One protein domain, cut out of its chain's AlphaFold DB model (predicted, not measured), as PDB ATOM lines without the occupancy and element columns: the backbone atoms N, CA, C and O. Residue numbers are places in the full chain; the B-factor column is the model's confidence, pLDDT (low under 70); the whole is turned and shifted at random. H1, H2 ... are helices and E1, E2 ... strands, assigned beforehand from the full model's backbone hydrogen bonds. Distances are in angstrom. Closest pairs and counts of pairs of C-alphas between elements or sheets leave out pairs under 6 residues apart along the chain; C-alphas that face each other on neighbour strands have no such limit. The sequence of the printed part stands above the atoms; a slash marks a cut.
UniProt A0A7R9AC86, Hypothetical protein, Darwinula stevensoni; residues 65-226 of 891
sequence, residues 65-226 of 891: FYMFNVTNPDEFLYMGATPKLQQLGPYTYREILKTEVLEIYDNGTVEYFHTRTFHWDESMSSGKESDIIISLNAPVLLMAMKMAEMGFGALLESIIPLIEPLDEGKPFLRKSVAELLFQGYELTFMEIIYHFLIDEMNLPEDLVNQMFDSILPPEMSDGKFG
ATOM      1  N   PHE A  65      29.110  25.163  54.795       98.19
ATOM      2  CA  PHE A  65      28.298  26.128  54.053       98.19
ATOM      3  C   PHE A  65      27.011  25.498  53.522       98.19
ATOM      4  O   PHE A  65      27.017  24.387  52.985       98.19
ATOM      5  N   TYR A  66      25.916  26.241  53.616       98.25
ATOM      6  CA  TYR A  66      24.597  25.893  53.107       98.25
ATOM      7  C   TYR A  66      24.134  27.010  52.174       98.25
ATOM      8  O   TYR A  66      23.750  28.095  52.609       98.25
ATOM      9  N   MET A  67      24.219  26.752  50.874       98.12
ATOM     10  CA  MET A  67      23.971  27.732  49.819       98.12
ATOM     11  C   MET A  67      22.478  27.822  49.508       98.12
ATOM     12  O   MET A  67      21.815  26.792  49.379       98.12
ATOM     13  N   PHE A  68      21.953  29.031  49.305       98.25
ATOM     14  CA  PHE A  68      20.588  29.228  48.818       98.25
ATOM     15  C   PHE A  68      20.582  29.350  47.292       98.25
ATOM     16  O   PHE A  68      20.903  30.390  46.723       98.25
ATOM     17  N   ASN A  69      20.207  28.269  46.613       98.12
ATOM     18  CA  ASN A  69      20.063  28.239  45.165       98.12
ATOM     19  C   ASN A  69      18.714  28.827  44.734       98.12
ATOM     20  O   ASN A  69      17.659  28.358  45.165       98.12
ATOM     21  N   VAL A  70      18.735  29.813  43.838       98.06
ATOM     22  CA  VAL A  70      17.522  30.463  43.328       98.06
ATOM     23  C   VAL A  70      16.929  29.654  42.178       98.06
ATOM     24  O   VAL A  70      17.594  29.393  41.175       98.06
ATOM     25  N   THR A  71      15.657  29.271  42.295       98.00
ATOM     26  CA  THR A  71      14.995  28.396  41.306       98.00
ATOM     27  C   THR A  71      14.176  29.148  40.255       98.00
ATOM     28  O   THR A  71      13.914  28.595  39.187       98.00
ATOM     29  N   ASN A  72      13.818  30.409  40.514       96.69
ATOM     30  CA  ASN A  72      12.999  31.248  39.632       96.69
ATOM     31  C   ASN A  72      13.566  32.675  39.404       96.69
ATOM     32  O   ASN A  72      12.821  33.651  39.518       96.69
ATOM     33  N   PRO A  73      14.862  32.839  39.060       94.94
ATOM     34  CA  PRO A  73      15.495  34.160  38.967       94.94
ATOM     35  C   PRO A  73      14.806  35.098  37.958       94.94
ATOM     36  O   PRO A  73      14.583  36.266  38.264       94.94
ATOM     37  N   ASP A  74      14.408  34.595  36.785       93.19
ATOM     38  CA  ASP A  74      13.773  35.412  35.740       93.19
ATOM     39  C   ASP A  74      12.348  35.851  36.121       93.19
ATOM     40  O   ASP A  74      11.935  36.975  35.834       93.19
ATOM     41  N   GLU A  75      11.584  34.979  36.787       94.31
ATOM     42  CA  GLU A  75      10.236  35.306  37.272       94.31
ATOM     43  C   GLU A  75      10.303  36.377  38.367       94.31
ATOM     44  O   GLU A  75       9.504  37.315  38.372       94.31
ATOM     45  N   PHE A  76      11.289  36.265  39.262       94.00
ATOM     46  CA  PHE A  76      11.548  37.253  40.304       94.00
ATOM     47  C   PHE A  76      11.908  38.623  39.709       94.00
ATOM     48  O   PHE A  76      11.249  39.616  40.014       94.00
ATOM     49  N   LEU A  77      12.892  38.681  38.803       90.88
ATOM     50  CA  LEU A  77      13.358  39.943  38.211       90.88
ATOM     51  C   LEU A  77      12.316  40.617  37.310       90.88
ATOM     52  O   LEU A  77      12.113  41.828  37.385       90.88
ATOM     53  N   TYR A  78      11.680  39.852  36.418       88.88
ATOM     54  CA  TYR A  78      10.917  40.422  35.302       88.88
ATOM     55  C   TYR A  78       9.401  40.333  35.475       88.88
ATOM     56  O   TYR A  78       8.672  41.057  34.794       88.88
ATOM     57  N   MET A  79       8.908  39.460  36.358       89.88
ATOM     58  CA  MET A  79       7.470  39.267  36.594       89.88
ATOM     59  C   MET A  79       7.025  39.712  37.992       89.88
ATOM     60  O   MET A  79       5.825  39.700  38.262       89.88
ATOM     61  N   GLY A  80       7.960  40.110  38.864       86.38
ATOM     62  CA  GLY A  80       7.669  40.488  40.249       86.38
ATOM     63  C   GLY A  80       7.152  39.321  41.093       86.38
ATOM     64  O   GLY A  80       6.384  39.537  42.028       86.38
ATOM     65  N   ALA A  81       7.502  38.082  40.727       92.50
ATOM     66  CA  ALA A  81       7.175  36.899  41.519       92.50
ATOM     67  C   ALA A  81       7.998  36.872  42.815       92.50
ATOM     68  O   ALA A  81       9.076  37.446  42.861       92.50
ATOM     69  N   THR A  82       7.537  36.165  43.845       94.25
ATOM     70  CA  THR A  82       8.322  35.927  45.068       94.25
ATOM     71  C   THR A  82       9.530  35.019  44.764       94.25
ATOM     72  O   THR A  82       9.377  34.038  44.023       94.25
ATOM     73  N   PRO A  83      10.741  35.308  45.285       95.94
ATOM     74  CA  PRO A  83      11.912  34.469  45.053       95.94
ATOM     75  C   PRO A  83      11.782  33.127  45.783       95.94
ATOM     76  O   PRO A  83      11.364  33.066  46.939       95.94
ATOM     77  N   LYS A  84      12.174  32.048  45.098       97.44
ATOM     78  CA  LYS A  84      12.119  30.666  45.584       97.44
ATOM     79  C   LYS A  84      13.517  30.115  45.783       97.44
ATOM     80  O   LYS A  84      14.243  29.878  44.807       97.44
ATOM     81  N   LEU A  85      13.867  29.881  47.040       97.81
ATOM     82  CA  LEU A  85      15.176  29.400  47.451       97.81
ATOM     83  C   LEU A  85      15.150  27.894  47.717       97.81
ATOM     84  O   LEU A  85      14.228  27.355  48.325       97.81
ATOM     85  N   GLN A  86      16.202  27.218  47.278       97.75
ATOM     86  CA  GLN A  86      16.486  25.829  47.600       97.75
ATOM     87  C   GLN A  86      17.822  25.757  48.337       97.75
ATOM     88  O   GLN A  86      18.863  26.061  47.757       97.75
ATOM     89  N   GLN A  87      17.806  25.326  49.598       97.44
ATOM     90  CA  GLN A  87      19.038  25.082  50.343       97.44
ATOM     91  C   GLN A  87      19.798  23.878  49.764       97.44
ATOM     92  O   GLN A  87      19.231  22.794  49.618       97.44
ATOM     93  N   LEU A  88      21.091  24.056  49.495       97.88
ATOM     94  CA  LEU A  88      22.028  23.012  49.081       97.88
ATOM     95  C   LEU A  88      23.234  23.001  50.028       97.88
ATOM     96  O   LEU A  88      23.829  24.044  50.282       97.88
ATOM     97  N   GLY A  89      23.605  21.831  50.543       95.69
ATOM     98  CA  GLY A  89      24.710  21.662  51.489       95.69
ATOM     99  C   GLY A  89      24.450  20.524  52.487       95.69
ATOM    100  O   GLY A  89      23.446  19.821  52.346       95.69
ATOM    101  N   PRO A  90      25.328  20.334  53.488       97.69
ATOM    102  CA  PRO A  90      26.530  21.132  53.734       97.69
ATOM    103  C   PRO A  90      27.639  20.900  52.700       97.69
ATOM    104  O   PRO A  90      27.822  19.786  52.202       97.69
ATOM    105  N   TYR A  91      28.394  21.960  52.425       98.19
ATOM    106  CA  TYR A  91      29.718  21.939  51.803       98.19
ATOM    107  C   TYR A  91      30.743  22.173  52.917       98.19
ATOM    108  O   TYR A  91      30.832  23.279  53.453       98.19
ATOM    109  N   THR A  92      31.441  21.118  53.325       97.94
ATOM    110  CA  THR A  92      32.218  21.074  54.567       97.94
ATOM    111  C   THR A  92      33.704  21.271  54.303       97.94
ATOM    112  O   THR A  92      34.309  20.593  53.473       97.94
ATOM    113  N   TYR A  93      34.307  22.166  55.077       97.00
ATOM    114  CA  TYR A  93      35.734  22.434  55.098       97.00
ATOM    115  C   TYR A  93      36.264  22.225  56.512       97.00
ATOM    116  O   TYR A  93      35.670  22.680  57.488       97.00
ATOM    117  N   ARG A  94      37.404  21.553  56.634       95.50
ATOM    118  CA  ARG A  94      38.175  21.506  57.868       95.50
ATOM    119  C   ARG A  94      38.979  22.791  57.995       95.50
ATOM    120  O   ARG A  94      39.788  23.102  57.119       95.50
ATOM    121  N   GLU A  95      38.767  23.502  59.088       93.31
ATOM    122  CA  GLU A  95      39.540  24.677  59.452       93.31
ATOM    123  C   GLU A  95      40.763  24.257  60.270       93.31
ATOM    124  O   GLU A  95      40.686  23.431  61.184       93.31
ATOM    125  N   ILE A  96      41.916  24.806  59.902       91.50
ATOM    126  CA  ILE A  96      43.153  24.710  60.668       91.50
ATOM    127  C   ILE A  96      43.479  26.124  61.131       91.50
ATOM    128  O   ILE A  96      43.855  26.983  60.323       91.50
ATOM    129  N   LEU A  97      43.307  26.331  62.433       89.19
ATOM    130  CA  LEU A  97      43.651  27.553  63.139       89.19
ATOM    131  C   LEU A  97      45.089  27.438  63.643       89.19
ATOM    132  O   LEU A  97      45.426  26.489  64.353       89.19
ATOM    133  N   LYS A  98      45.937  28.393  63.267       89.06
ATOM    134  CA  LYS A  98      47.310  28.477  63.761       89.06
ATOM    135  C   LYS A  98      47.549  29.838  64.390       89.06
ATOM    136  O   LYS A  98      47.511  30.855  63.695       89.06
ATOM    137  N   THR A  99      47.850  29.837  65.678       90.25
ATOM    138  CA  THR A  99      48.142  31.046  66.445       90.25
ATOM    139  C   THR A  99      49.632  31.364  66.354       90.25
ATOM    140  O   THR A  99      50.485  30.510  66.609       90.25
ATOM    141  N   GLU A 100      49.973  32.604  66.024       90.88
ATOM    142  CA  GLU A 100      51.346  33.101  66.073       90.88
ATOM    143  C   GLU A 100      51.467  34.163  67.167       90.88
ATOM    144  O   GLU A 100      50.849  35.226  67.108       90.88
ATOM    145  N   VAL A 101      52.261  33.849  68.194       90.94
ATOM    146  CA  VAL A 101      52.518  34.749  69.323       90.94
ATOM    147  C   VAL A 101      53.587  35.757  68.924       90.94
ATOM    148  O   VAL A 101      54.698  35.375  68.548       90.94
ATOM    149  N   LEU A 102      53.252  37.039  69.029       90.94
ATOM    150  CA  LEU A 102      54.151  38.150  68.738       90.94
ATOM    151  C   LEU A 102      55.008  38.483  69.960       90.94
ATOM    152  O   LEU A 102      56.236  38.460  69.882       90.94
ATOM    153  N   GLU A 103      54.363  38.755  71.095       90.62
ATOM    154  CA  GLU A 103      55.035  39.160  72.330       90.62
ATOM    155  C   GLU A 103      54.211  38.765  73.565       90.62
ATOM    156  O   GLU A 103      52.983  38.812  73.552       90.62
ATOM    157  N   ILE A 104      54.892  38.371  74.645       89.06
ATOM    158  CA  ILE A 104      54.290  38.162  75.969       89.06
ATOM    159  C   ILE A 104      54.864  39.233  76.890       89.06
ATOM    160  O   ILE A 104      56.080  39.315  77.065       89.06
ATOM    161  N   TYR A 105      53.991  40.040  77.476       90.06
ATOM    162  CA  TYR A 105      54.359  41.186  78.292       90.06
ATOM    163  C   TYR A 105      54.370  40.849  79.787       90.06
ATOM    164  O   TYR A 105      53.514  40.123  80.296       90.06
ATOM    165  N   ASP A 106      55.285  41.484  80.527       86.62
ATOM    166  CA  ASP A 106      55.417  41.329  81.986       86.62
ATOM    167  C   ASP A 106      54.170  41.782  82.773       86.62
ATOM    168  O   ASP A 106      53.990  41.409  83.930       86.62
ATOM    169  N   ASN A 107      53.293  42.587  82.162       87.56
ATOM    170  CA  ASN A 107      52.022  43.020  82.754       87.56
ATOM    171  C   ASN A 107      50.923  41.933  82.711       87.56
ATOM    172  O   ASN A 107      49.789  42.201  83.111       87.56
ATOM    173  N   GLY A 108      51.242  40.730  82.221       87.06
ATOM    174  CA  GLY A 108      50.307  39.613  82.125       87.06
ATOM    175  C   GLY A 108      49.426  39.645  80.878       87.06
ATOM    176  O   GLY A 108      48.347  39.059  80.905       87.06
ATOM    177  N   THR A 109      49.856  40.291  79.792       91.69
ATOM    178  CA  THR A 109      49.155  40.272  78.494       91.69
ATOM    179  C   THR A 109      49.981  39.571  77.417       91.69
ATOM    180  O   THR A 109      51.205  39.490  77.520       91.69
ATOM    181  N   VAL A 110      49.319  39.045  76.389       91.50
ATOM    182  CA  VAL A 110      49.955  38.411  75.227       91.50
ATOM    183  C   VAL A 110      49.375  38.986  73.941       91.50
ATOM    184  O   VAL A 110      48.158  39.092  73.799       91.50
ATOM    185  N   GLU A 111      50.254  39.374  73.018       94.06
ATOM    186  CA  GLU A 111      49.885  39.788  71.667       94.06
ATOM    187  C   GLU A 111      50.085  38.628  70.691       94.06
ATOM    188  O   GLU A 111      51.144  37.993  70.660       94.06
ATOM    189  N   TYR A 112      49.069  38.346  69.882       92.81
ATOM    190  CA  TYR A 112      49.090  37.265  68.905       92.81
ATOM    191  C   TYR A 112      48.172  37.570  67.718       92.81
ATOM    192  O   TYR A 112      47.382  38.513  67.748       92.81
ATOM    193  N   PHE A 113      48.249  36.748  66.677       92.75
ATOM    194  CA  PHE A 113      47.246  36.714  65.616       92.75
ATOM    195  C   PHE A 113      46.973  35.278  65.168       92.75
ATOM    196  O   PHE A 113      47.823  34.394  65.304       92.75
ATOM    197  N   HIS A 114      45.787  35.056  64.610       90.38
ATOM    198  CA  HIS A 114      45.391  33.770  64.046       90.38
ATOM    199  C   HIS A 114      45.600  33.760  62.539       90.38
ATOM    200  O   HIS A 114      45.225  34.711  61.855       90.38
ATOM    201  N   THR A 115      46.145  32.672  62.002       92.12
ATOM    202  CA  THR A 115      46.074  32.361  60.569       92.12
ATOM    203  C   THR A 115      45.108  31.206  60.367       92.12
ATOM    204  O   THR A 115      45.280  30.142  60.967       92.12
ATOM    205  N   ARG A 116      44.104  31.401  59.509       91.31
ATOM    206  CA  ARG A 116      43.061  30.404  59.235       91.31
ATOM    207  C   ARG A 116      43.262  29.792  57.860       91.31
ATOM    208  O   ARG A 116      43.420  30.512  56.876       91.31
ATOM    209  N   THR A 117      43.246  28.467  57.774       93.62
ATOM    210  CA  THR A 117      43.288  27.747  56.494       93.62
ATOM    211  C   THR A 117      42.154  26.742  56.403       93.62
ATOM    212  O   THR A 117      41.799  26.111  57.393       93.62
ATOM    213  N   PHE A 118      41.582  26.602  55.210       94.31
ATOM    214  CA  PHE A 118      40.384  25.798  54.982       94.31
ATOM    215  C   PHE A 118      40.674  24.705  53.956       94.31
ATOM    216  O   PHE A 118      41.146  24.978  52.849       94.31
ATOM    217  N   HIS A 119      40.378  23.461  54.325       94.88
ATOM    218  CA  HIS A 119      40.593  22.279  53.497       94.88
ATOM    219  C   HIS A 119      39.278  21.553  53.244       94.88
ATOM    220  O   HIS A 119      38.591  21.178  54.185       94.88
ATOM    221  N   TRP A 120      38.942  21.324  51.977       95.31
ATOM    222  CA  TRP A 120      37.730  20.602  51.594       95.31
ATOM    223  C   TRP A 120      37.671  19.192  52.200       95.31
ATOM    224  O   TRP A 120      38.623  18.418  52.066       95.31
ATOM    225  N   ASP A 121      36.536  18.848  52.817       96.00
ATOM    226  CA  ASP A 121      36.238  17.506  53.317       96.00
ATOM    227  C   ASP A 121      35.053  16.904  52.548       96.00
ATOM    228  O   ASP A 121      33.878  17.140  52.847       96.00
ATOM    229  N   GLU A 122      35.369  16.087  51.541       94.88
ATOM    230  CA  GLU A 122      34.365  15.413  50.712       94.88
ATOM    231  C   GLU A 122      33.502  14.432  51.522       94.88
ATOM    232  O   GLU A 122      32.335  14.230  51.198       94.88
ATOM    233  N   SER A 123      34.043  13.829  52.587       95.31
ATOM    234  CA  SER A 123      33.346  12.786  53.349       95.31
ATOM    235  C   SER A 123      32.217  13.329  54.223       95.31
ATOM    236  O   SER A 123      31.234  12.630  54.472       95.31
ATOM    237  N   MET A 124      32.343  14.588  54.642       94.56
ATOM    238  CA  MET A 124      31.377  15.315  55.468       94.56
ATOM    239  C   MET A 124      30.497  16.270  54.646       94.56
ATOM    240  O   MET A 124      29.742  17.062  55.214       94.56
ATOM    241  N   SER A 125      30.592  16.223  53.315       96.62
ATOM    242  CA  SER A 125      29.851  17.093  52.400       96.62
ATOM    243  C   SER A 125      28.738  16.333  51.683       96.62
ATOM    244  O   SER A 125      28.913  15.193  51.262       96.62
ATOM    245  N   SER A 126      27.575  16.968  51.514       95.38
ATOM    246  CA  SER A 126      26.452  16.378  50.757       95.38
ATOM    247  C   SER A 126      26.536  16.640  49.249       95.38
ATOM    248  O   SER A 126      25.856  15.971  48.470       95.38
ATOM    249  N   GLY A 127      27.363  17.604  48.841       92.81
ATOM    250  CA  GLY A 127      27.612  17.989  47.453       92.81
ATOM    251  C   GLY A 127      29.105  18.122  47.156       92.81
ATOM    252  O   GLY A 127      29.950  17.850  48.008       92.81
ATOM    253  N   LYS A 128      29.439  18.540  45.935       94.94
ATOM    254  CA  LYS A 128      30.816  18.806  45.490       94.94
ATOM    255  C   LYS A 128      31.068  20.300  45.393       94.94
ATOM    256  O   LYS A 128      30.178  21.052  45.017       94.94
ATOM    257  N   GLU A 129      32.315  20.729  45.575       94.56
ATOM    258  CA  GLU A 129      32.695  22.132  45.335       94.56
ATOM    259  C   GLU A 129      32.388  22.613  43.905       94.56
ATOM    260  O   GLU A 129      32.235  23.808  43.666       94.56
ATOM    261  N   SER A 130      32.275  21.681  42.950       96.69
ATOM    262  CA  SER A 130      31.891  21.939  41.560       96.69
ATOM    263  C   SER A 130      30.385  22.136  41.336       96.69
ATOM    264  O   SER A 130      29.983  22.399  40.201       96.69
ATOM    265  N   ASP A 131      29.547  21.941  42.356       97.44
ATOM    266  CA  ASP A 131      28.096  22.082  42.233       97.44
ATOM    267  C   ASP A 131      27.736  23.533  41.917       97.44
ATOM    268  O   ASP A 131      28.272  24.469  42.505       97.44
ATOM    269  N   ILE A 132      26.848  23.717  40.940       97.69
ATOM    270  CA  ILE A 132      26.506  25.038  40.412       97.69
ATOM    271  C   ILE A 132      25.344  25.630  41.201       97.69
ATOM    272  O   ILE A 132      24.261  25.046  41.242       97.69
ATOM    273  N   ILE A 133      25.555  26.827  41.739       97.88
ATOM    274  CA  ILE A 133      24.555  27.624  42.445       97.88
ATOM    275  C   ILE A 133      24.161  28.814  41.569       97.88
ATOM    276  O   ILE A 133      25.014  29.501  40.999       97.88
ATOM    277  N   ILE A 134      22.857  29.056  41.459       97.75
ATOM    278  CA  ILE A 134      22.306  30.300  40.925       97.75
ATOM    279  C   ILE A 134      22.159  31.263  42.103       97.75
ATOM    280  O   ILE A 134      21.321  31.034  42.975       97.75
ATOM    281  N   SER A 135      22.981  32.312  42.137       96.00
ATOM    282  CA  SER A 135      23.041  33.280  43.241       96.00
ATOM    283  C   SER A 135      22.919  34.712  42.732       96.00
ATOM    284  O   SER A 135      23.234  35.007  41.576       96.00
ATOM    285  N   LEU A 136      22.466  35.609  43.608       95.31
ATOM    286  CA  LEU A 136      22.472  37.050  43.369       95.31
ATOM    287  C   LEU A 136      23.904  37.525  43.095       95.31
ATOM    288  O   LEU A 136      24.839  37.158  43.810       95.31
ATOM    289  N   ASN A 137      24.076  38.354  42.067       94.50
ATOM    290  CA  ASN A 137      25.368  38.919  41.712       94.50
ATOM    291  C   ASN A 137      25.725  40.094  42.626       94.50
ATOM    292  O   ASN A 137      25.418  41.250  42.331       94.50
ATOM    293  N   ALA A 138      26.358  39.780  43.757       92.56
ATOM    294  CA  ALA A 138      26.736  40.766  44.764       92.56
ATOM    295  C   ALA A 138      27.626  41.909  44.220       92.56
ATOM    296  O   ALA A 138      27.291  43.061  44.498       92.56
ATOM    297  N   PRO A 139      28.690  41.661  43.424       92.44
ATOM    298  CA  PRO A 139      29.491  42.735  42.824       92.44
ATOM    299  C   PRO A 139      28.693  43.678  41.917       92.44
ATOM    300  O   PRO A 139      28.806  44.897  42.045       92.44
ATOM    301  N   VAL A 140      27.854  43.134  41.030       92.38
ATOM    302  CA  VAL A 140      27.030  43.947  40.119       92.38
ATOM    303  C   VAL A 140      25.988  44.754  40.892       92.38
ATOM    304  O   VAL A 140      25.793  45.936  40.602       92.38
ATOM    305  N   LEU A 141      25.361  44.157  41.911       92.06
ATOM    306  CA  LEU A 141      24.426  44.859  42.791       92.06
ATOM    307  C   LEU A 141      25.118  45.994  43.558       92.06
ATOM    308  O   LEU A 141      24.605  47.112  43.587       92.06
ATOM    309  N   LEU A 142      26.288  45.729  44.144       91.38
ATOM    310  CA  LEU A 142      27.085  46.725  44.858       91.38
ATOM    311  C   LEU A 142      27.427  47.910  43.952       91.38
ATOM    312  O   LEU A 142      27.162  49.055  44.319       91.38
ATOM    313  N   MET A 143      27.967  47.633  42.764       90.69
ATOM    314  CA  MET A 143      28.297  48.652  41.772       90.69
ATOM    315  C   MET A 143      27.063  49.484  41.417       90.69
ATOM    316  O   MET A 143      27.107  50.711  41.482       90.69
ATOM    317  N   ALA A 144      25.948  48.828  41.097       91.50
ATOM    318  CA  ALA A 144      24.704  49.493  40.734       91.50
ATOM    319  C   ALA A 144      24.188  50.419  41.846       91.50
ATOM    320  O   ALA A 144      23.846  51.574  41.587       91.50
ATOM    321  N   MET A 145      24.169  49.934  43.092       90.62
ATOM    322  CA  MET A 145      23.712  50.700  44.252       90.62
ATOM    323  C   MET A 145      24.630  51.891  44.544       90.62
ATOM    324  O   MET A 145      24.132  53.006  44.692       90.62
ATOM    325  N   LYS A 146      25.954  51.689  44.564       89.75
ATOM    326  CA  LYS A 146      26.936  52.760  44.806       89.75
ATOM    327  C   LYS A 146      26.912  53.815  43.705       89.75
ATOM    328  O   LYS A 146      26.866  55.004  44.003       89.75
ATOM    329  N   MET A 147      26.869  53.407  42.436       89.44
ATOM    330  CA  MET A 147      26.765  54.344  41.316       89.44
ATOM    331  C   MET A 147      25.476  55.165  41.382       89.44
ATOM    332  O   MET A 147      25.516  56.375  41.165       89.44
ATOM    333  N   ALA A 148      24.346  54.538  41.718       89.12
ATOM    334  CA  ALA A 148      23.088  55.249  41.909       89.12
ATOM    335  C   ALA A 148      23.166  56.246  43.084       89.12
ATOM    336  O   ALA A 148      22.759  57.395  42.926       89.12
ATOM    337  N   GLU A 149      23.739  55.847  44.225       87.12
ATOM    338  CA  GLU A 149      23.944  56.712  45.402       87.12
ATOM    339  C   GLU A 149      24.857  57.912  45.111       87.12
ATOM    340  O   GLU A 149      24.598  59.016  45.586       87.12
ATOM    341  N   MET A 150      25.888  57.721  44.286       87.12
ATOM    342  CA  MET A 150      26.809  58.779  43.856       87.12
ATOM    343  C   MET A 150      26.230  59.691  42.758       87.12
ATOM    344  O   MET A 150      26.880  60.658  42.362       87.12
ATOM    345  N   GLY A 151      25.023  59.410  42.252       88.19
ATOM    346  CA  GLY A 151      24.383  60.189  41.185       88.19
ATOM    347  C   GLY A 151      24.828  59.818  39.764       88.19
ATOM    348  O   GLY A 151      24.514  60.537  38.815       88.19
ATOM    349  N   PHE A 152      25.511  58.687  39.583       88.44
ATOM    350  CA  PHE A 152      25.946  58.151  38.286       88.44
ATOM    351  C   PHE A 152      24.913  57.218  37.631       88.44
ATOM    352  O   PHE A 152      25.261  56.374  36.808       88.44
ATOM    353  N   GLY A 153      23.627  57.372  37.950       87.19
ATOM    354  CA  GLY A 153      22.556  56.528  37.412       87.19
ATOM    355  C   GLY A 153      22.472  56.513  35.879       87.19
ATOM    356  O   GLY A 153      22.447  55.452  35.270       87.19
ATOM    357  N   ALA A 154      22.549  57.673  35.221       87.31
ATOM    358  CA  ALA A 154      22.542  57.736  33.753       87.31
ATOM    359  C   ALA A 154      23.751  57.024  33.105       87.31
ATOM    360  O   ALA A 154      23.658  56.500  31.995       87.31
ATOM    361  N   LEU A 155      24.893  56.996  33.801       87.88
ATOM    362  CA  LEU A 155      26.067  56.249  33.361       87.88
ATOM    363  C   LEU A 155      25.847  54.739  33.518       87.88
ATOM    364  O   LEU A 155      26.207  53.974  32.626       87.88
ATOM    365  N   LEU A 156      25.201  54.320  34.610       89.38
ATOM    366  CA  LEU A 156      24.817  52.929  34.831       89.38
ATOM    367  C   LEU A 156      23.962  52.398  33.666       89.38
ATOM    368  O   LEU A 156      24.295  51.349  33.123       89.38
ATOM    369  N   GLU A 157      22.966  53.152  33.184       89.31
ATOM    370  CA  GLU A 157      22.145  52.758  32.016       89.31
ATOM    371  C   GLU A 157      22.969  52.492  30.747       89.31
ATOM    372  O   GLU A 157      22.569  51.687  29.905       89.31
ATOM    373  N   SER A 158      24.121  53.155  30.603       89.44
ATOM    374  CA  SER A 158      25.030  52.962  29.466       89.44
ATOM    375  C   SER A 158      25.954  51.754  29.653       89.44
ATOM    376  O   SER A 158      26.348  51.128  28.672       89.44
ATOM    377  N   ILE A 159      26.278  51.408  30.902       90.88
ATOM    378  CA  ILE A 159      27.154  50.287  31.264       90.88
ATOM    379  C   ILE A 159      26.409  48.950  31.234       90.88
ATOM    380  O   ILE A 159      26.955  47.965  30.741       90.88
ATOM    381  N   ILE A 160      25.168  48.897  31.731       91.44
ATOM    382  CA  ILE A 160      24.397  47.647  31.856       91.44
ATOM    383  C   ILE A 160      24.335  46.845  30.539       91.44
ATOM    384  O   ILE A 160      24.679  45.661  30.566       91.44
ATOM    385  N   PRO A 161      24.028  47.445  29.369       91.88
ATOM    386  CA  PRO A 161      24.013  46.718  28.097       91.88
ATOM    387  C   PRO A 161      25.373  46.148  27.664       91.88
ATOM    388  O   PRO A 161      25.404  45.237  26.836       91.88
ATOM    389  N   LEU A 162      26.485  46.686  28.179       90.38
ATOM    390  CA  LEU A 162      27.839  46.203  27.888       90.38
ATOM    391  C   LEU A 162      28.187  44.965  28.716       90.38
ATOM    392  O   LEU A 162      28.873  44.074  28.216       90.38
ATOM    393  N   ILE A 163      27.716  44.908  29.965       92.19
ATOM    394  CA  ILE A 163      28.119  43.876  30.928       92.19
ATOM    395  C   ILE A 163      27.118  42.720  31.033       92.19
ATOM    396  O   ILE A 163      27.550  41.578  31.143       92.19
ATOM    397  N   GLU A 164      25.804  42.955  30.927       89.44
ATOM    398  CA  GLU A 164      24.778  41.899  31.049       89.44
ATOM    399  C   GLU A 164      24.913  40.725  30.054       89.44
ATOM    400  O   GLU A 164      24.515  39.608  30.403       89.44
ATOM    401  N   PRO A 165      25.469  40.893  28.833       90.19
ATOM    402  CA  PRO A 165      25.762  39.759  27.956       90.19
ATOM    403  C   PRO A 165      26.798  38.775  28.528       90.19
ATOM    404  O   PRO A 165      26.834  37.616  28.106       90.19
ATOM    405  N   LEU A 166      27.639  39.217  29.467       88.94
ATOM    406  CA  LEU A 166      28.594  38.377  30.183       88.94
ATOM    407  C   LEU A 166      27.894  37.645  31.322       88.94
ATOM    408  O   LEU A 166      27.051  38.206  32.012       88.94
ATOM    409  N   ASP A 167      28.276  36.396  31.571       86.06
ATOM    410  CA  ASP A 167      27.627  35.598  32.619       86.06
ATOM    411  C   ASP A 167      27.780  36.209  34.024       86.06
ATOM    412  O   ASP A 167      26.845  36.219  34.815       86.06
ATOM    413  N   GLU A 168      28.942  36.796  34.285       88.00
ATOM    414  CA  GLU A 168      29.307  37.540  35.497       88.00
ATOM    415  C   GLU A 168      28.765  38.978  35.555       88.00
ATOM    416  O   GLU A 168      28.906  39.628  36.585       88.00
ATOM    417  N   GLY A 169      28.171  39.491  34.473       89.44
ATOM    418  CA  GLY A 169      27.523  40.807  34.442       89.44
ATOM    419  C   GLY A 169      26.003  40.733  34.605       89.44
ATOM    420  O   GLY A 169      25.338  41.763  34.675       89.44
ATOM    421  N   LYS A 170      25.434  39.521  34.666       92.12
ATOM    422  CA  LYS A 170      23.999  39.303  34.888       92.12
ATOM    423  C   LYS A 170      23.602  39.588  36.342       92.12
ATOM    424  O   LYS A 170      24.399  39.319  37.238       92.12
ATOM    425  N   PRO A 171      22.348  39.999  36.607       92.75
ATOM    426  CA  PRO A 171      21.850  40.213  37.972       92.75
ATOM    427  C   PRO A 171      21.887  38.951  38.853       92.75
ATOM    428  O   PRO A 171      22.145  39.036  40.052       92.75
ATOM    429  N   PHE A 172      21.655  37.777  38.255       94.94
ATOM    430  CA  PHE A 172      21.901  36.466  38.861       94.94
ATOM    431  C   PHE A 172      22.950  35.729  38.039       94.94
ATOM    432  O   PHE A 172      22.853  35.661  36.812       94.94
ATOM    433  N   LEU A 173      23.929  35.152  38.725       94.56
ATOM    434  CA  LEU A 173      25.059  34.464  38.112       94.56
ATOM    435  C   LEU A 173      25.056  32.980  38.473       94.56
ATOM    436  O   LEU A 173      24.457  32.562  39.468       94.56
ATOM    437  N   ARG A 174      25.729  32.178  37.645       95.81
ATOM    438  CA  ARG A 174      25.817  30.723  37.802       95.81
ATOM    439  C   ARG A 174      27.267  30.336  38.034       95.81
ATOM    440  O   ARG A 174      28.069  30.360  37.104       95.81
ATOM    441  N   LYS A 175      27.604  29.968  39.265       96.44
ATOM    442  CA  LYS A 175      28.982  29.632  39.639       96.44
ATOM    443  C   LYS A 175      29.034  28.407  40.521       96.44
ATOM    444  O   LYS A 175      28.056  28.070  41.187       96.44
ATOM    445  N   SER A 176      30.171  27.727  40.475       97.62
ATOM    446  CA  SER A 176      30.436  26.630  41.396       97.62
ATOM    447  C   SER A 176      30.573  27.141  42.834       97.62
ATOM    448  O   SER A 176      30.890  28.312  43.058       97.62
ATOM    449  N   VAL A 177      30.355  26.270  43.819       97.19
ATOM    450  CA  VAL A 177      30.561  26.606  45.238       97.19
ATOM    451  C   VAL A 177      31.999  27.064  45.504       97.19
ATOM    452  O   VAL A 177      32.189  28.069  46.187       97.19
ATOM    453  N   ALA A 178      33.000  26.406  44.905       96.12
ATOM    454  CA  ALA A 178      34.399  26.834  45.001       96.12
ATOM    455  C   ALA A 178      34.595  28.283  44.528       96.12
ATOM    456  O   ALA A 178      35.210  29.080  45.238       96.12
ATOM    457  N   GLU A 179      34.059  28.632  43.352       96.12
ATOM    458  CA  GLU A 179      34.144  29.987  42.790       96.12
ATOM    459  C   GLU A 179      33.410  31.021  43.652       96.12
ATOM    460  O   GLU A 179      33.901  32.134  43.804       96.12
ATOM    461  N   LEU A 180      32.251  30.676  44.225       95.94
ATOM    462  CA  LEU A 180      31.488  31.589  45.081       95.94
ATOM    463  C   LEU A 180      32.153  31.837  46.438       95.94
ATOM    464  O   LEU A 180      32.010  32.933  46.973       95.94
ATOM    465  N   LEU A 181      32.852  30.848  47.001       95.56
ATOM    466  CA  LEU A 181      33.446  30.928  48.335       95.56
ATOM    467  C   LEU A 181      34.934  31.310  48.279       95.56
ATOM    468  O   LEU A 181      35.270  32.494  48.333       95.56
ATOM    469  N   PHE A 182      35.818  30.312  48.192       93.31
ATOM    470  CA  PHE A 182      37.256  30.461  48.437       93.31
ATOM    471  C   PHE A 182      38.091  30.719  47.177       93.31
ATOM    472  O   PHE A 182      39.035  31.505  47.229       93.31
ATOM    473  N   GLN A 183      37.782  30.060  46.052       93.38
ATOM    474  CA  GLN A 183      38.545  30.208  44.803       93.38
ATOM    475  C   GLN A 183      38.370  31.615  44.220       93.38
ATOM    476  O   GLN A 183      39.320  32.189  43.679       93.38
ATOM    477  N   GLY A 184      37.160  32.159  44.362       93.56
ATOM    478  CA  GLY A 184      36.744  33.393  43.722       93.56
ATOM    479  C   GLY A 184      36.571  33.244  42.208       93.56
ATOM    480  O   GLY A 184      37.095  32.321  41.578       93.56
ATOM    481  N   TYR A 185      35.855  34.187  41.608       93.75
ATOM    482  CA  TYR A 185      35.761  34.362  40.162       93.75
ATOM    483  C   TYR A 185      36.237  35.761  39.756       93.75
ATOM    484  O   TYR A 185      36.182  36.704  40.544       93.75
ATOM    485  N   GLU A 186      36.745  35.872  38.530       92.50
ATOM    486  CA  GLU A 186      37.211  37.137  37.947       92.50
ATOM    487  C   GLU A 186      36.027  38.066  37.648       92.50
ATOM    488  O   GLU A 186      34.957  37.602  37.263       92.50
ATOM    489  N   LEU A 187      36.231  39.372  37.787       91.19
ATOM    490  CA  LEU A 187      35.269  40.417  37.433       91.19
ATOM    491  C   LEU A 187      35.678  41.074  36.104       91.19
ATOM    492  O   LEU A 187      36.024  42.254  36.059       91.19
ATOM    493  N   THR A 188      35.668  40.321  35.003       88.81
ATOM    494  CA  THR A 188      36.070  40.812  33.665       88.81
ATOM    495  C   THR A 188      35.244  42.009  33.175       88.81
ATOM    496  O   THR A 188      35.748  42.849  32.428       88.81
ATOM    497  N   PHE A 189      34.005  42.164  33.648       89.62
ATOM    498  CA  PHE A 189      33.185  43.337  33.353       89.62
ATOM    499  C   PHE A 189      33.809  44.651  33.855       89.62
ATOM    500  O   PHE A 189      33.541  45.702  33.274       89.62
ATOM    501  N   MET A 190      34.681  44.609  34.870       88.25
ATOM    502  CA  MET A 190      35.384  45.794  35.376       88.25
ATOM    503  C   MET A 190      36.362  46.364  34.346       88.25
ATOM    504  O   MET A 190      36.412  47.578  34.170       88.25
ATOM    505  N   GLU A 191      37.085  45.509  33.617       88.06
ATOM    506  CA  GLU A 191      38.001  45.929  32.545       88.06
ATOM    507  C   GLU A 191      37.231  46.591  31.392       88.06
ATOM    508  O   GLU A 191      37.638  47.627  30.868       88.06
ATOM    509  N   ILE A 192      36.059  46.049  31.051       90.38
ATOM    510  CA  ILE A 192      35.183  46.619  30.018       90.38
ATOM    511  C   ILE A 192      34.670  47.995  30.431       90.38
ATOM    512  O   ILE A 192      34.694  48.920  29.620       90.38
ATOM    513  N   ILE A 193      34.231  48.151  31.684       90.38
ATOM    514  CA  ILE A 193      33.799  49.451  32.207       90.38
ATOM    515  C   ILE A 193      34.965  50.436  32.183       90.38
ATOM    516  O   ILE A 193      34.794  51.564  31.730       90.38
ATOM    517  N   TYR A 194      36.150  50.015  32.619       90.31
ATOM    518  CA  TYR A 194      37.339  50.860  32.652       90.31
ATOM    519  C   TYR A 194      37.674  51.430  31.266       90.31
ATOM    520  O   TYR A 194      37.767  52.649  31.097       90.31
ATOM    521  N   HIS A 195      37.753  50.562  30.253       90.75
ATOM    522  CA  HIS A 195      37.986  50.967  28.866       90.75
ATOM    523  C   HIS A 195      36.854  51.822  28.303       90.75
ATOM    524  O   HIS A 195      37.112  52.819  27.638       90.75
ATOM    525  N   PHE A 196      35.597  51.501  28.601       91.12
ATOM    526  CA  PHE A 196      34.467  52.315  28.160       91.12
ATOM    527  C   PHE A 196      34.535  53.749  28.716       91.12
ATOM    528  O   PHE A 196      34.324  54.718  27.985       91.12
ATOM    529  N   LEU A 197      34.874  53.911  29.997       90.44
ATOM    530  CA  LEU A 197      34.965  55.228  30.631       90.44
ATOM    531  C   LEU A 197      36.120  56.075  30.078       90.44
ATOM    532  O   LEU A 197      35.964  57.286  29.906       90.44
ATOM    533  N   ILE A 198      37.265  55.461  29.777       92.25
ATOM    534  CA  ILE A 198      38.437  56.175  29.257       92.25
ATOM    535  C   ILE A 198      38.338  56.385  27.746       92.25
ATOM    536  O   ILE A 198      38.452  57.515  27.279       92.25
ATOM    537  N   ASP A 199      38.120  55.322  26.979       91.38
ATOM    538  CA  ASP A 199      38.270  55.343  25.524       91.38
ATOM    539  C   ASP A 199      37.024  55.911  24.828       91.38
ATOM    540  O   ASP A 199      37.142  56.728  23.912       91.38
ATOM    541  N   GLU A 200      35.825  55.529  25.281       88.94
ATOM    542  CA  GLU A 200      34.561  55.946  24.653       88.94
ATOM    543  C   GLU A 200      33.998  57.228  25.278       88.94
ATOM    544  O   GLU A 200      33.534  58.125  24.570       88.94
ATOM    545  N   MET A 201      34.057  57.356  26.609       86.88
ATOM    546  CA  MET A 201      33.576  58.551  27.313       86.88
ATOM    547  C   MET A 201      34.636  59.641  27.501       86.88
ATOM    548  O   MET A 201      34.288  60.758  27.897       86.88
ATOM    549  N   ASN A 202      35.905  59.356  27.181       90.38
ATOM    550  CA  ASN A 202      37.019  60.302  27.260       90.38
ATOM    551  C   ASN A 202      37.165  60.942  28.658       90.38
ATOM    552  O   ASN A 202      37.441  62.144  28.779       90.38
ATOM    553  N   LEU A 203      36.937  60.152  29.718       90.31
ATOM    554  CA  LEU A 203      37.157  60.577  31.099       90.31
ATOM    555  C   LEU A 203      38.649  60.494  31.466       90.31
ATOM    556  O   LEU A 203      39.349  59.594  31.002       90.31
ATOM    557  N   PRO A 204      39.164  61.407  32.312       92.88
ATOM    558  CA  PRO A 204      40.533  61.314  32.813       92.88
ATOM    559  C   PRO A 204      40.758  60.025  33.610       92.88
ATOM    560  O   PRO A 204      39.956  59.698  34.481       92.88
ATOM    561  N   GLU A 205      41.883  59.352  33.375       91.19
ATOM    562  CA  GLU A 205      42.260  58.104  34.060       91.19
ATOM    563  C   GLU A 205      42.236  58.246  35.591       91.19
ATOM    564  O   GLU A 205      41.652  57.415  36.280       91.19
ATOM    565  N   ASP A 206      42.750  59.359  36.128       90.69
ATOM    566  CA  ASP A 206      42.719  59.653  37.569       90.69
ATOM    567  C   ASP A 206      41.292  59.701  38.141       90.69
ATOM    568  O   ASP A 206      41.068  59.300  39.283       90.69
ATOM    569  N   LEU A 207      40.323  60.198  37.362       87.19
ATOM    570  CA  LEU A 207      38.921  60.251  37.774       87.19
ATOM    571  C   LEU A 207      38.304  58.851  37.763       87.19
ATOM    572  O   LEU A 207      37.573  58.506  38.685       87.19
ATOM    573  N   VAL A 208      38.616  58.045  36.745       88.44
ATOM    574  CA  VAL A 208      38.144  56.658  36.650       88.44
ATOM    575  C   VAL A 208      38.708  55.828  37.803       88.44
ATOM    576  O   VAL A 208      37.939  55.173  38.498       88.44
ATOM    577  N   ASN A 209      40.005  55.934  38.090       87.81
ATOM    578  CA  ASN A 209      40.629  55.255  39.227       87.81
ATOM    579  C   ASN A 209      39.955  55.658  40.555       87.81
ATOM    580  O   ASN A 209      39.526  54.790  41.307       87.81
ATOM    581  N   GLN A 210      39.733  56.960  40.791       85.88
ATOM    582  CA  GLN A 210      39.008  57.439  41.979       85.88
ATOM    583  C   GLN A 210      37.572  56.903  42.071       85.88
ATOM    584  O   GLN A 210      37.084  56.632  43.170       85.88
ATOM    585  N   MET A 211      36.873  56.766  40.939       85.25
ATOM    586  CA  MET A 211      35.533  56.178  40.908       85.25
ATOM    587  C   MET A 211      35.564  54.702  41.308       85.25
ATOM    588  O   MET A 211      34.757  54.295  42.141       85.25
ATOM    589  N   PHE A 212      36.492  53.913  40.763       86.62
ATOM    590  CA  PHE A 212      36.631  52.495  41.106       86.62
ATOM    591  C   PHE A 212      37.016  52.309  42.577       86.62
ATOM    592  O   PHE A 212      36.357  51.528  43.259       86.62
ATOM    593  N   ASP A 213      37.971  53.091  43.086       83.75
ATOM    594  CA  ASP A 213      38.377  53.083  44.501       83.75
ATOM    595  C   ASP A 213      37.220  53.442  45.455       83.75
ATOM    596  O   ASP A 213      37.203  53.025  46.610       83.75
ATOM    597  N   SER A 214      36.245  54.228  44.983       83.81
ATOM    598  CA  SER A 214      35.069  54.625  45.773       83.81
ATOM    599  C   SER A 214      33.916  53.615  45.708       83.81
ATOM    600  O   SER A 214      33.066  53.595  46.600       83.81
ATOM    601  N   ILE A 215      33.841  52.816  44.639       84.19
ATOM    602  CA  ILE A 215      32.762  51.846  44.399       84.19
ATOM    603  C   ILE A 215      33.139  50.467  44.939       84.19
ATOM    604  O   ILE A 215      32.302  49.802  45.553       84.19
ATOM    605  N   LEU A 216      34.374  50.029  44.689       82.94
ATOM    606  CA  LEU A 216      34.851  48.712  45.074       82.94
ATOM    607  C   LEU A 216      35.546  48.750  46.435       82.94
ATOM    608  O   LEU A 216      36.404  49.600  46.670       82.94
ATOM    609  N   PRO A 217      35.235  47.799  47.325       83.81
ATOM    610  CA  PRO A 217      35.962  47.660  48.568       83.81
ATOM    611  C   PRO A 217      37.381  47.122  48.287       83.81
ATOM    612  O   PRO A 217      37.588  46.425  47.282       83.81
ATOM    613  N   PRO A 218      38.365  47.401  49.163       81.50
ATOM    614  CA  PRO A 218      39.755  46.970  48.988       81.50
ATOM    615  C   PRO A 218      39.919  45.467  48.731       81.50
ATOM    616  O   PRO A 218      40.821  45.052  48.006       81.50
ATOM    617  N   GLU A 219      39.026  44.649  49.281       80.62
ATOM    618  CA  GLU A 219      39.005  43.194  49.147       80.62
ATOM    619  C   GLU A 219      38.728  42.717  47.706       80.62
ATOM    620  O   GLU A 219      39.018  41.568  47.388       80.62
ATOM    621  N   MET A 220      38.206  43.587  46.831       85.50
ATOM    622  CA  MET A 220      37.979  43.314  45.400       85.50
ATOM    623  C   MET A 220      39.006  43.998  44.481       85.50
ATOM    624  O   MET A 220      38.869  43.956  43.258       85.50
ATOM    625  N   SER A 221      40.035  44.642  45.044       80.25
ATOM    626  CA  SER A 221      41.036  45.400  44.273       80.25
ATOM    627  C   SER A 221      41.898  44.534  43.345       80.25
ATOM    628  O   SER A 221      42.465  45.045  42.382       80.25
ATOM    629  N   ASP A 222      41.971  43.223  43.592       85.50
ATOM    630  CA  ASP A 222      42.672  42.263  42.735       85.50
ATOM    631  C   ASP A 222      41.835  41.780  41.536       85.50
ATOM    632  O   ASP A 222      42.276  40.898  40.799       85.50
ATOM    633  N   GLY A 223      40.641  42.351  41.333       87.62
ATOM    634  CA  GLY A 223      39.750  42.024  40.221       87.62
ATOM    635  C   GLY A 223      38.954  40.733  40.414       87.62
ATOM    636  O   GLY A 223      38.304  40.281  39.473       87.62
ATOM    637  N   LYS A 224      38.972  40.141  41.615       91.25
ATOM    638  CA  LYS A 224      38.277  38.888  41.931       91.25
ATOM    639  C   LYS A 224      37.265  39.052  43.046       91.25
ATOM    640  O   LYS A 224      37.482  39.779  44.012       91.25
ATOM    641  N   PHE A 225      36.202  38.260  42.980       92.38
ATOM    642  CA  PHE A 225      35.202  38.181  44.036       92.38
ATOM    643  C   PHE A 225      34.964  36.748  44.503       92.38
ATOM    644  O   PHE A 225      34.840  35.831  43.700       92.38
ATOM    645  N   GLY A 226      34.840  36.586  45.815       92.81
ATOM    646  CA  GLY A 226      34.300  35.404  46.478       92.81
ATOM    647  C   GLY A 226      33.871  35.805  47.886       92.81
ATOM    648  O   GLY A 226      34.499  36.668  48.500       92.81
TER     649      GLY A 226
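What this domain is: This is residues 65 to 226 of the 891 residues of the protein "Hypothetical protein" of Darwinula stevensoni (UniProt A0A7R9AC86). A long twisted hairpin arm, E2 and E3, reaches away from a body in which four helices, H2, H3, H5 and H6, make a ring of two helical hairpins, each helix touching the next. E1 pairs with the end of E2 away from the arm's tip, and E4 lies close to E1 and makes a second, short sheet with E5; H1 lies at the far end from the arm's tip. The 162 printed residues hold six named helices and five named strands, in the order E1 H1 E2 E3 E4 H2 H3 E5 H4 H5 H6, a mixed class. Both sheets, E1 - E2 - E3 and E4 - E5, are antiparallel. The whole is loose, with a radius of gyration of the C-alphas of 20.3 A and spans of 59 by 42 by 24 A.

How they stand to each other: Start at E1, residues 65 to 70, antiparallel to E2, residues 85 to 105, with N 67 and O 88 2.8 A apart, within hydrogen-bond range. E2 bends by 68 degrees at residue 88 and forms a hairpin with E3, residues 109 to 120, where N 96 and O 117 are 2.8 A apart. The pairing is staggered: E2 pairs with E1 over its residues 85 to 91 and with E3 over its residues 93 to 105, in a strongly twisted sheet. H1, residues 73 to 79, is not on that sheet. E4, residues 132 to 136, is antiparallel to E5, residues 172 to 176, with N 133 and O 175 2.8 A apart; its closest C-alphas to E1 are those of Ile 134 and Asn 69, 5.2 A. H4, residues 177 to 180, only grazes the three-stranded sheet. Next find H2, residues 138 to 149, and H3, residues 153 to 163, a helical hairpin at a shallow tilt of 25 degrees, closest at C-alphas 147 and 153, 6.1 A. H5, residues 188 to 200, touches H3 at a steep tilt of 59 degrees, closest at C-alphas 189 and 163, 5.6 A. H6, residues 205 to 215, forms a helical hairpin with H5, closest at C-alphas 205 and 198, 6.4 A, and touches H2 at C-alphas 215 and 146, 5.9 A. Every O i to N i+4 pair is within hydrogen-bond range in H1, H2, H5 and H6, and 4 of 7 in H3; H4 is too short for such a pair.

Where its parts are: Find C-alpha 65 at (28.298, 26.128, 54.053), where E1 begins. E2 runs 51.2 A to C-alpha 105 at (54.359, 41.186, 78.292), and E3 returns over 35.2 A. H5 is 17.7 A long, H2 16.2 A, H6 15.4 A and H3 15.3 A. H6 ends at C-alpha 215, (32.762, 51.846, 44.399).

The domain as a whole: The C-alphas of Met 79 and Asp 106, the two farthest apart, are 66.1 A apart. The printed part has no cut, and E3 to E4 is the long link, 11 residues. Residues 185 to 186 pair antiparallel with residues 224 to 225. The mean pLDDT of the printed part is 91.8, and no printed residue is under 70.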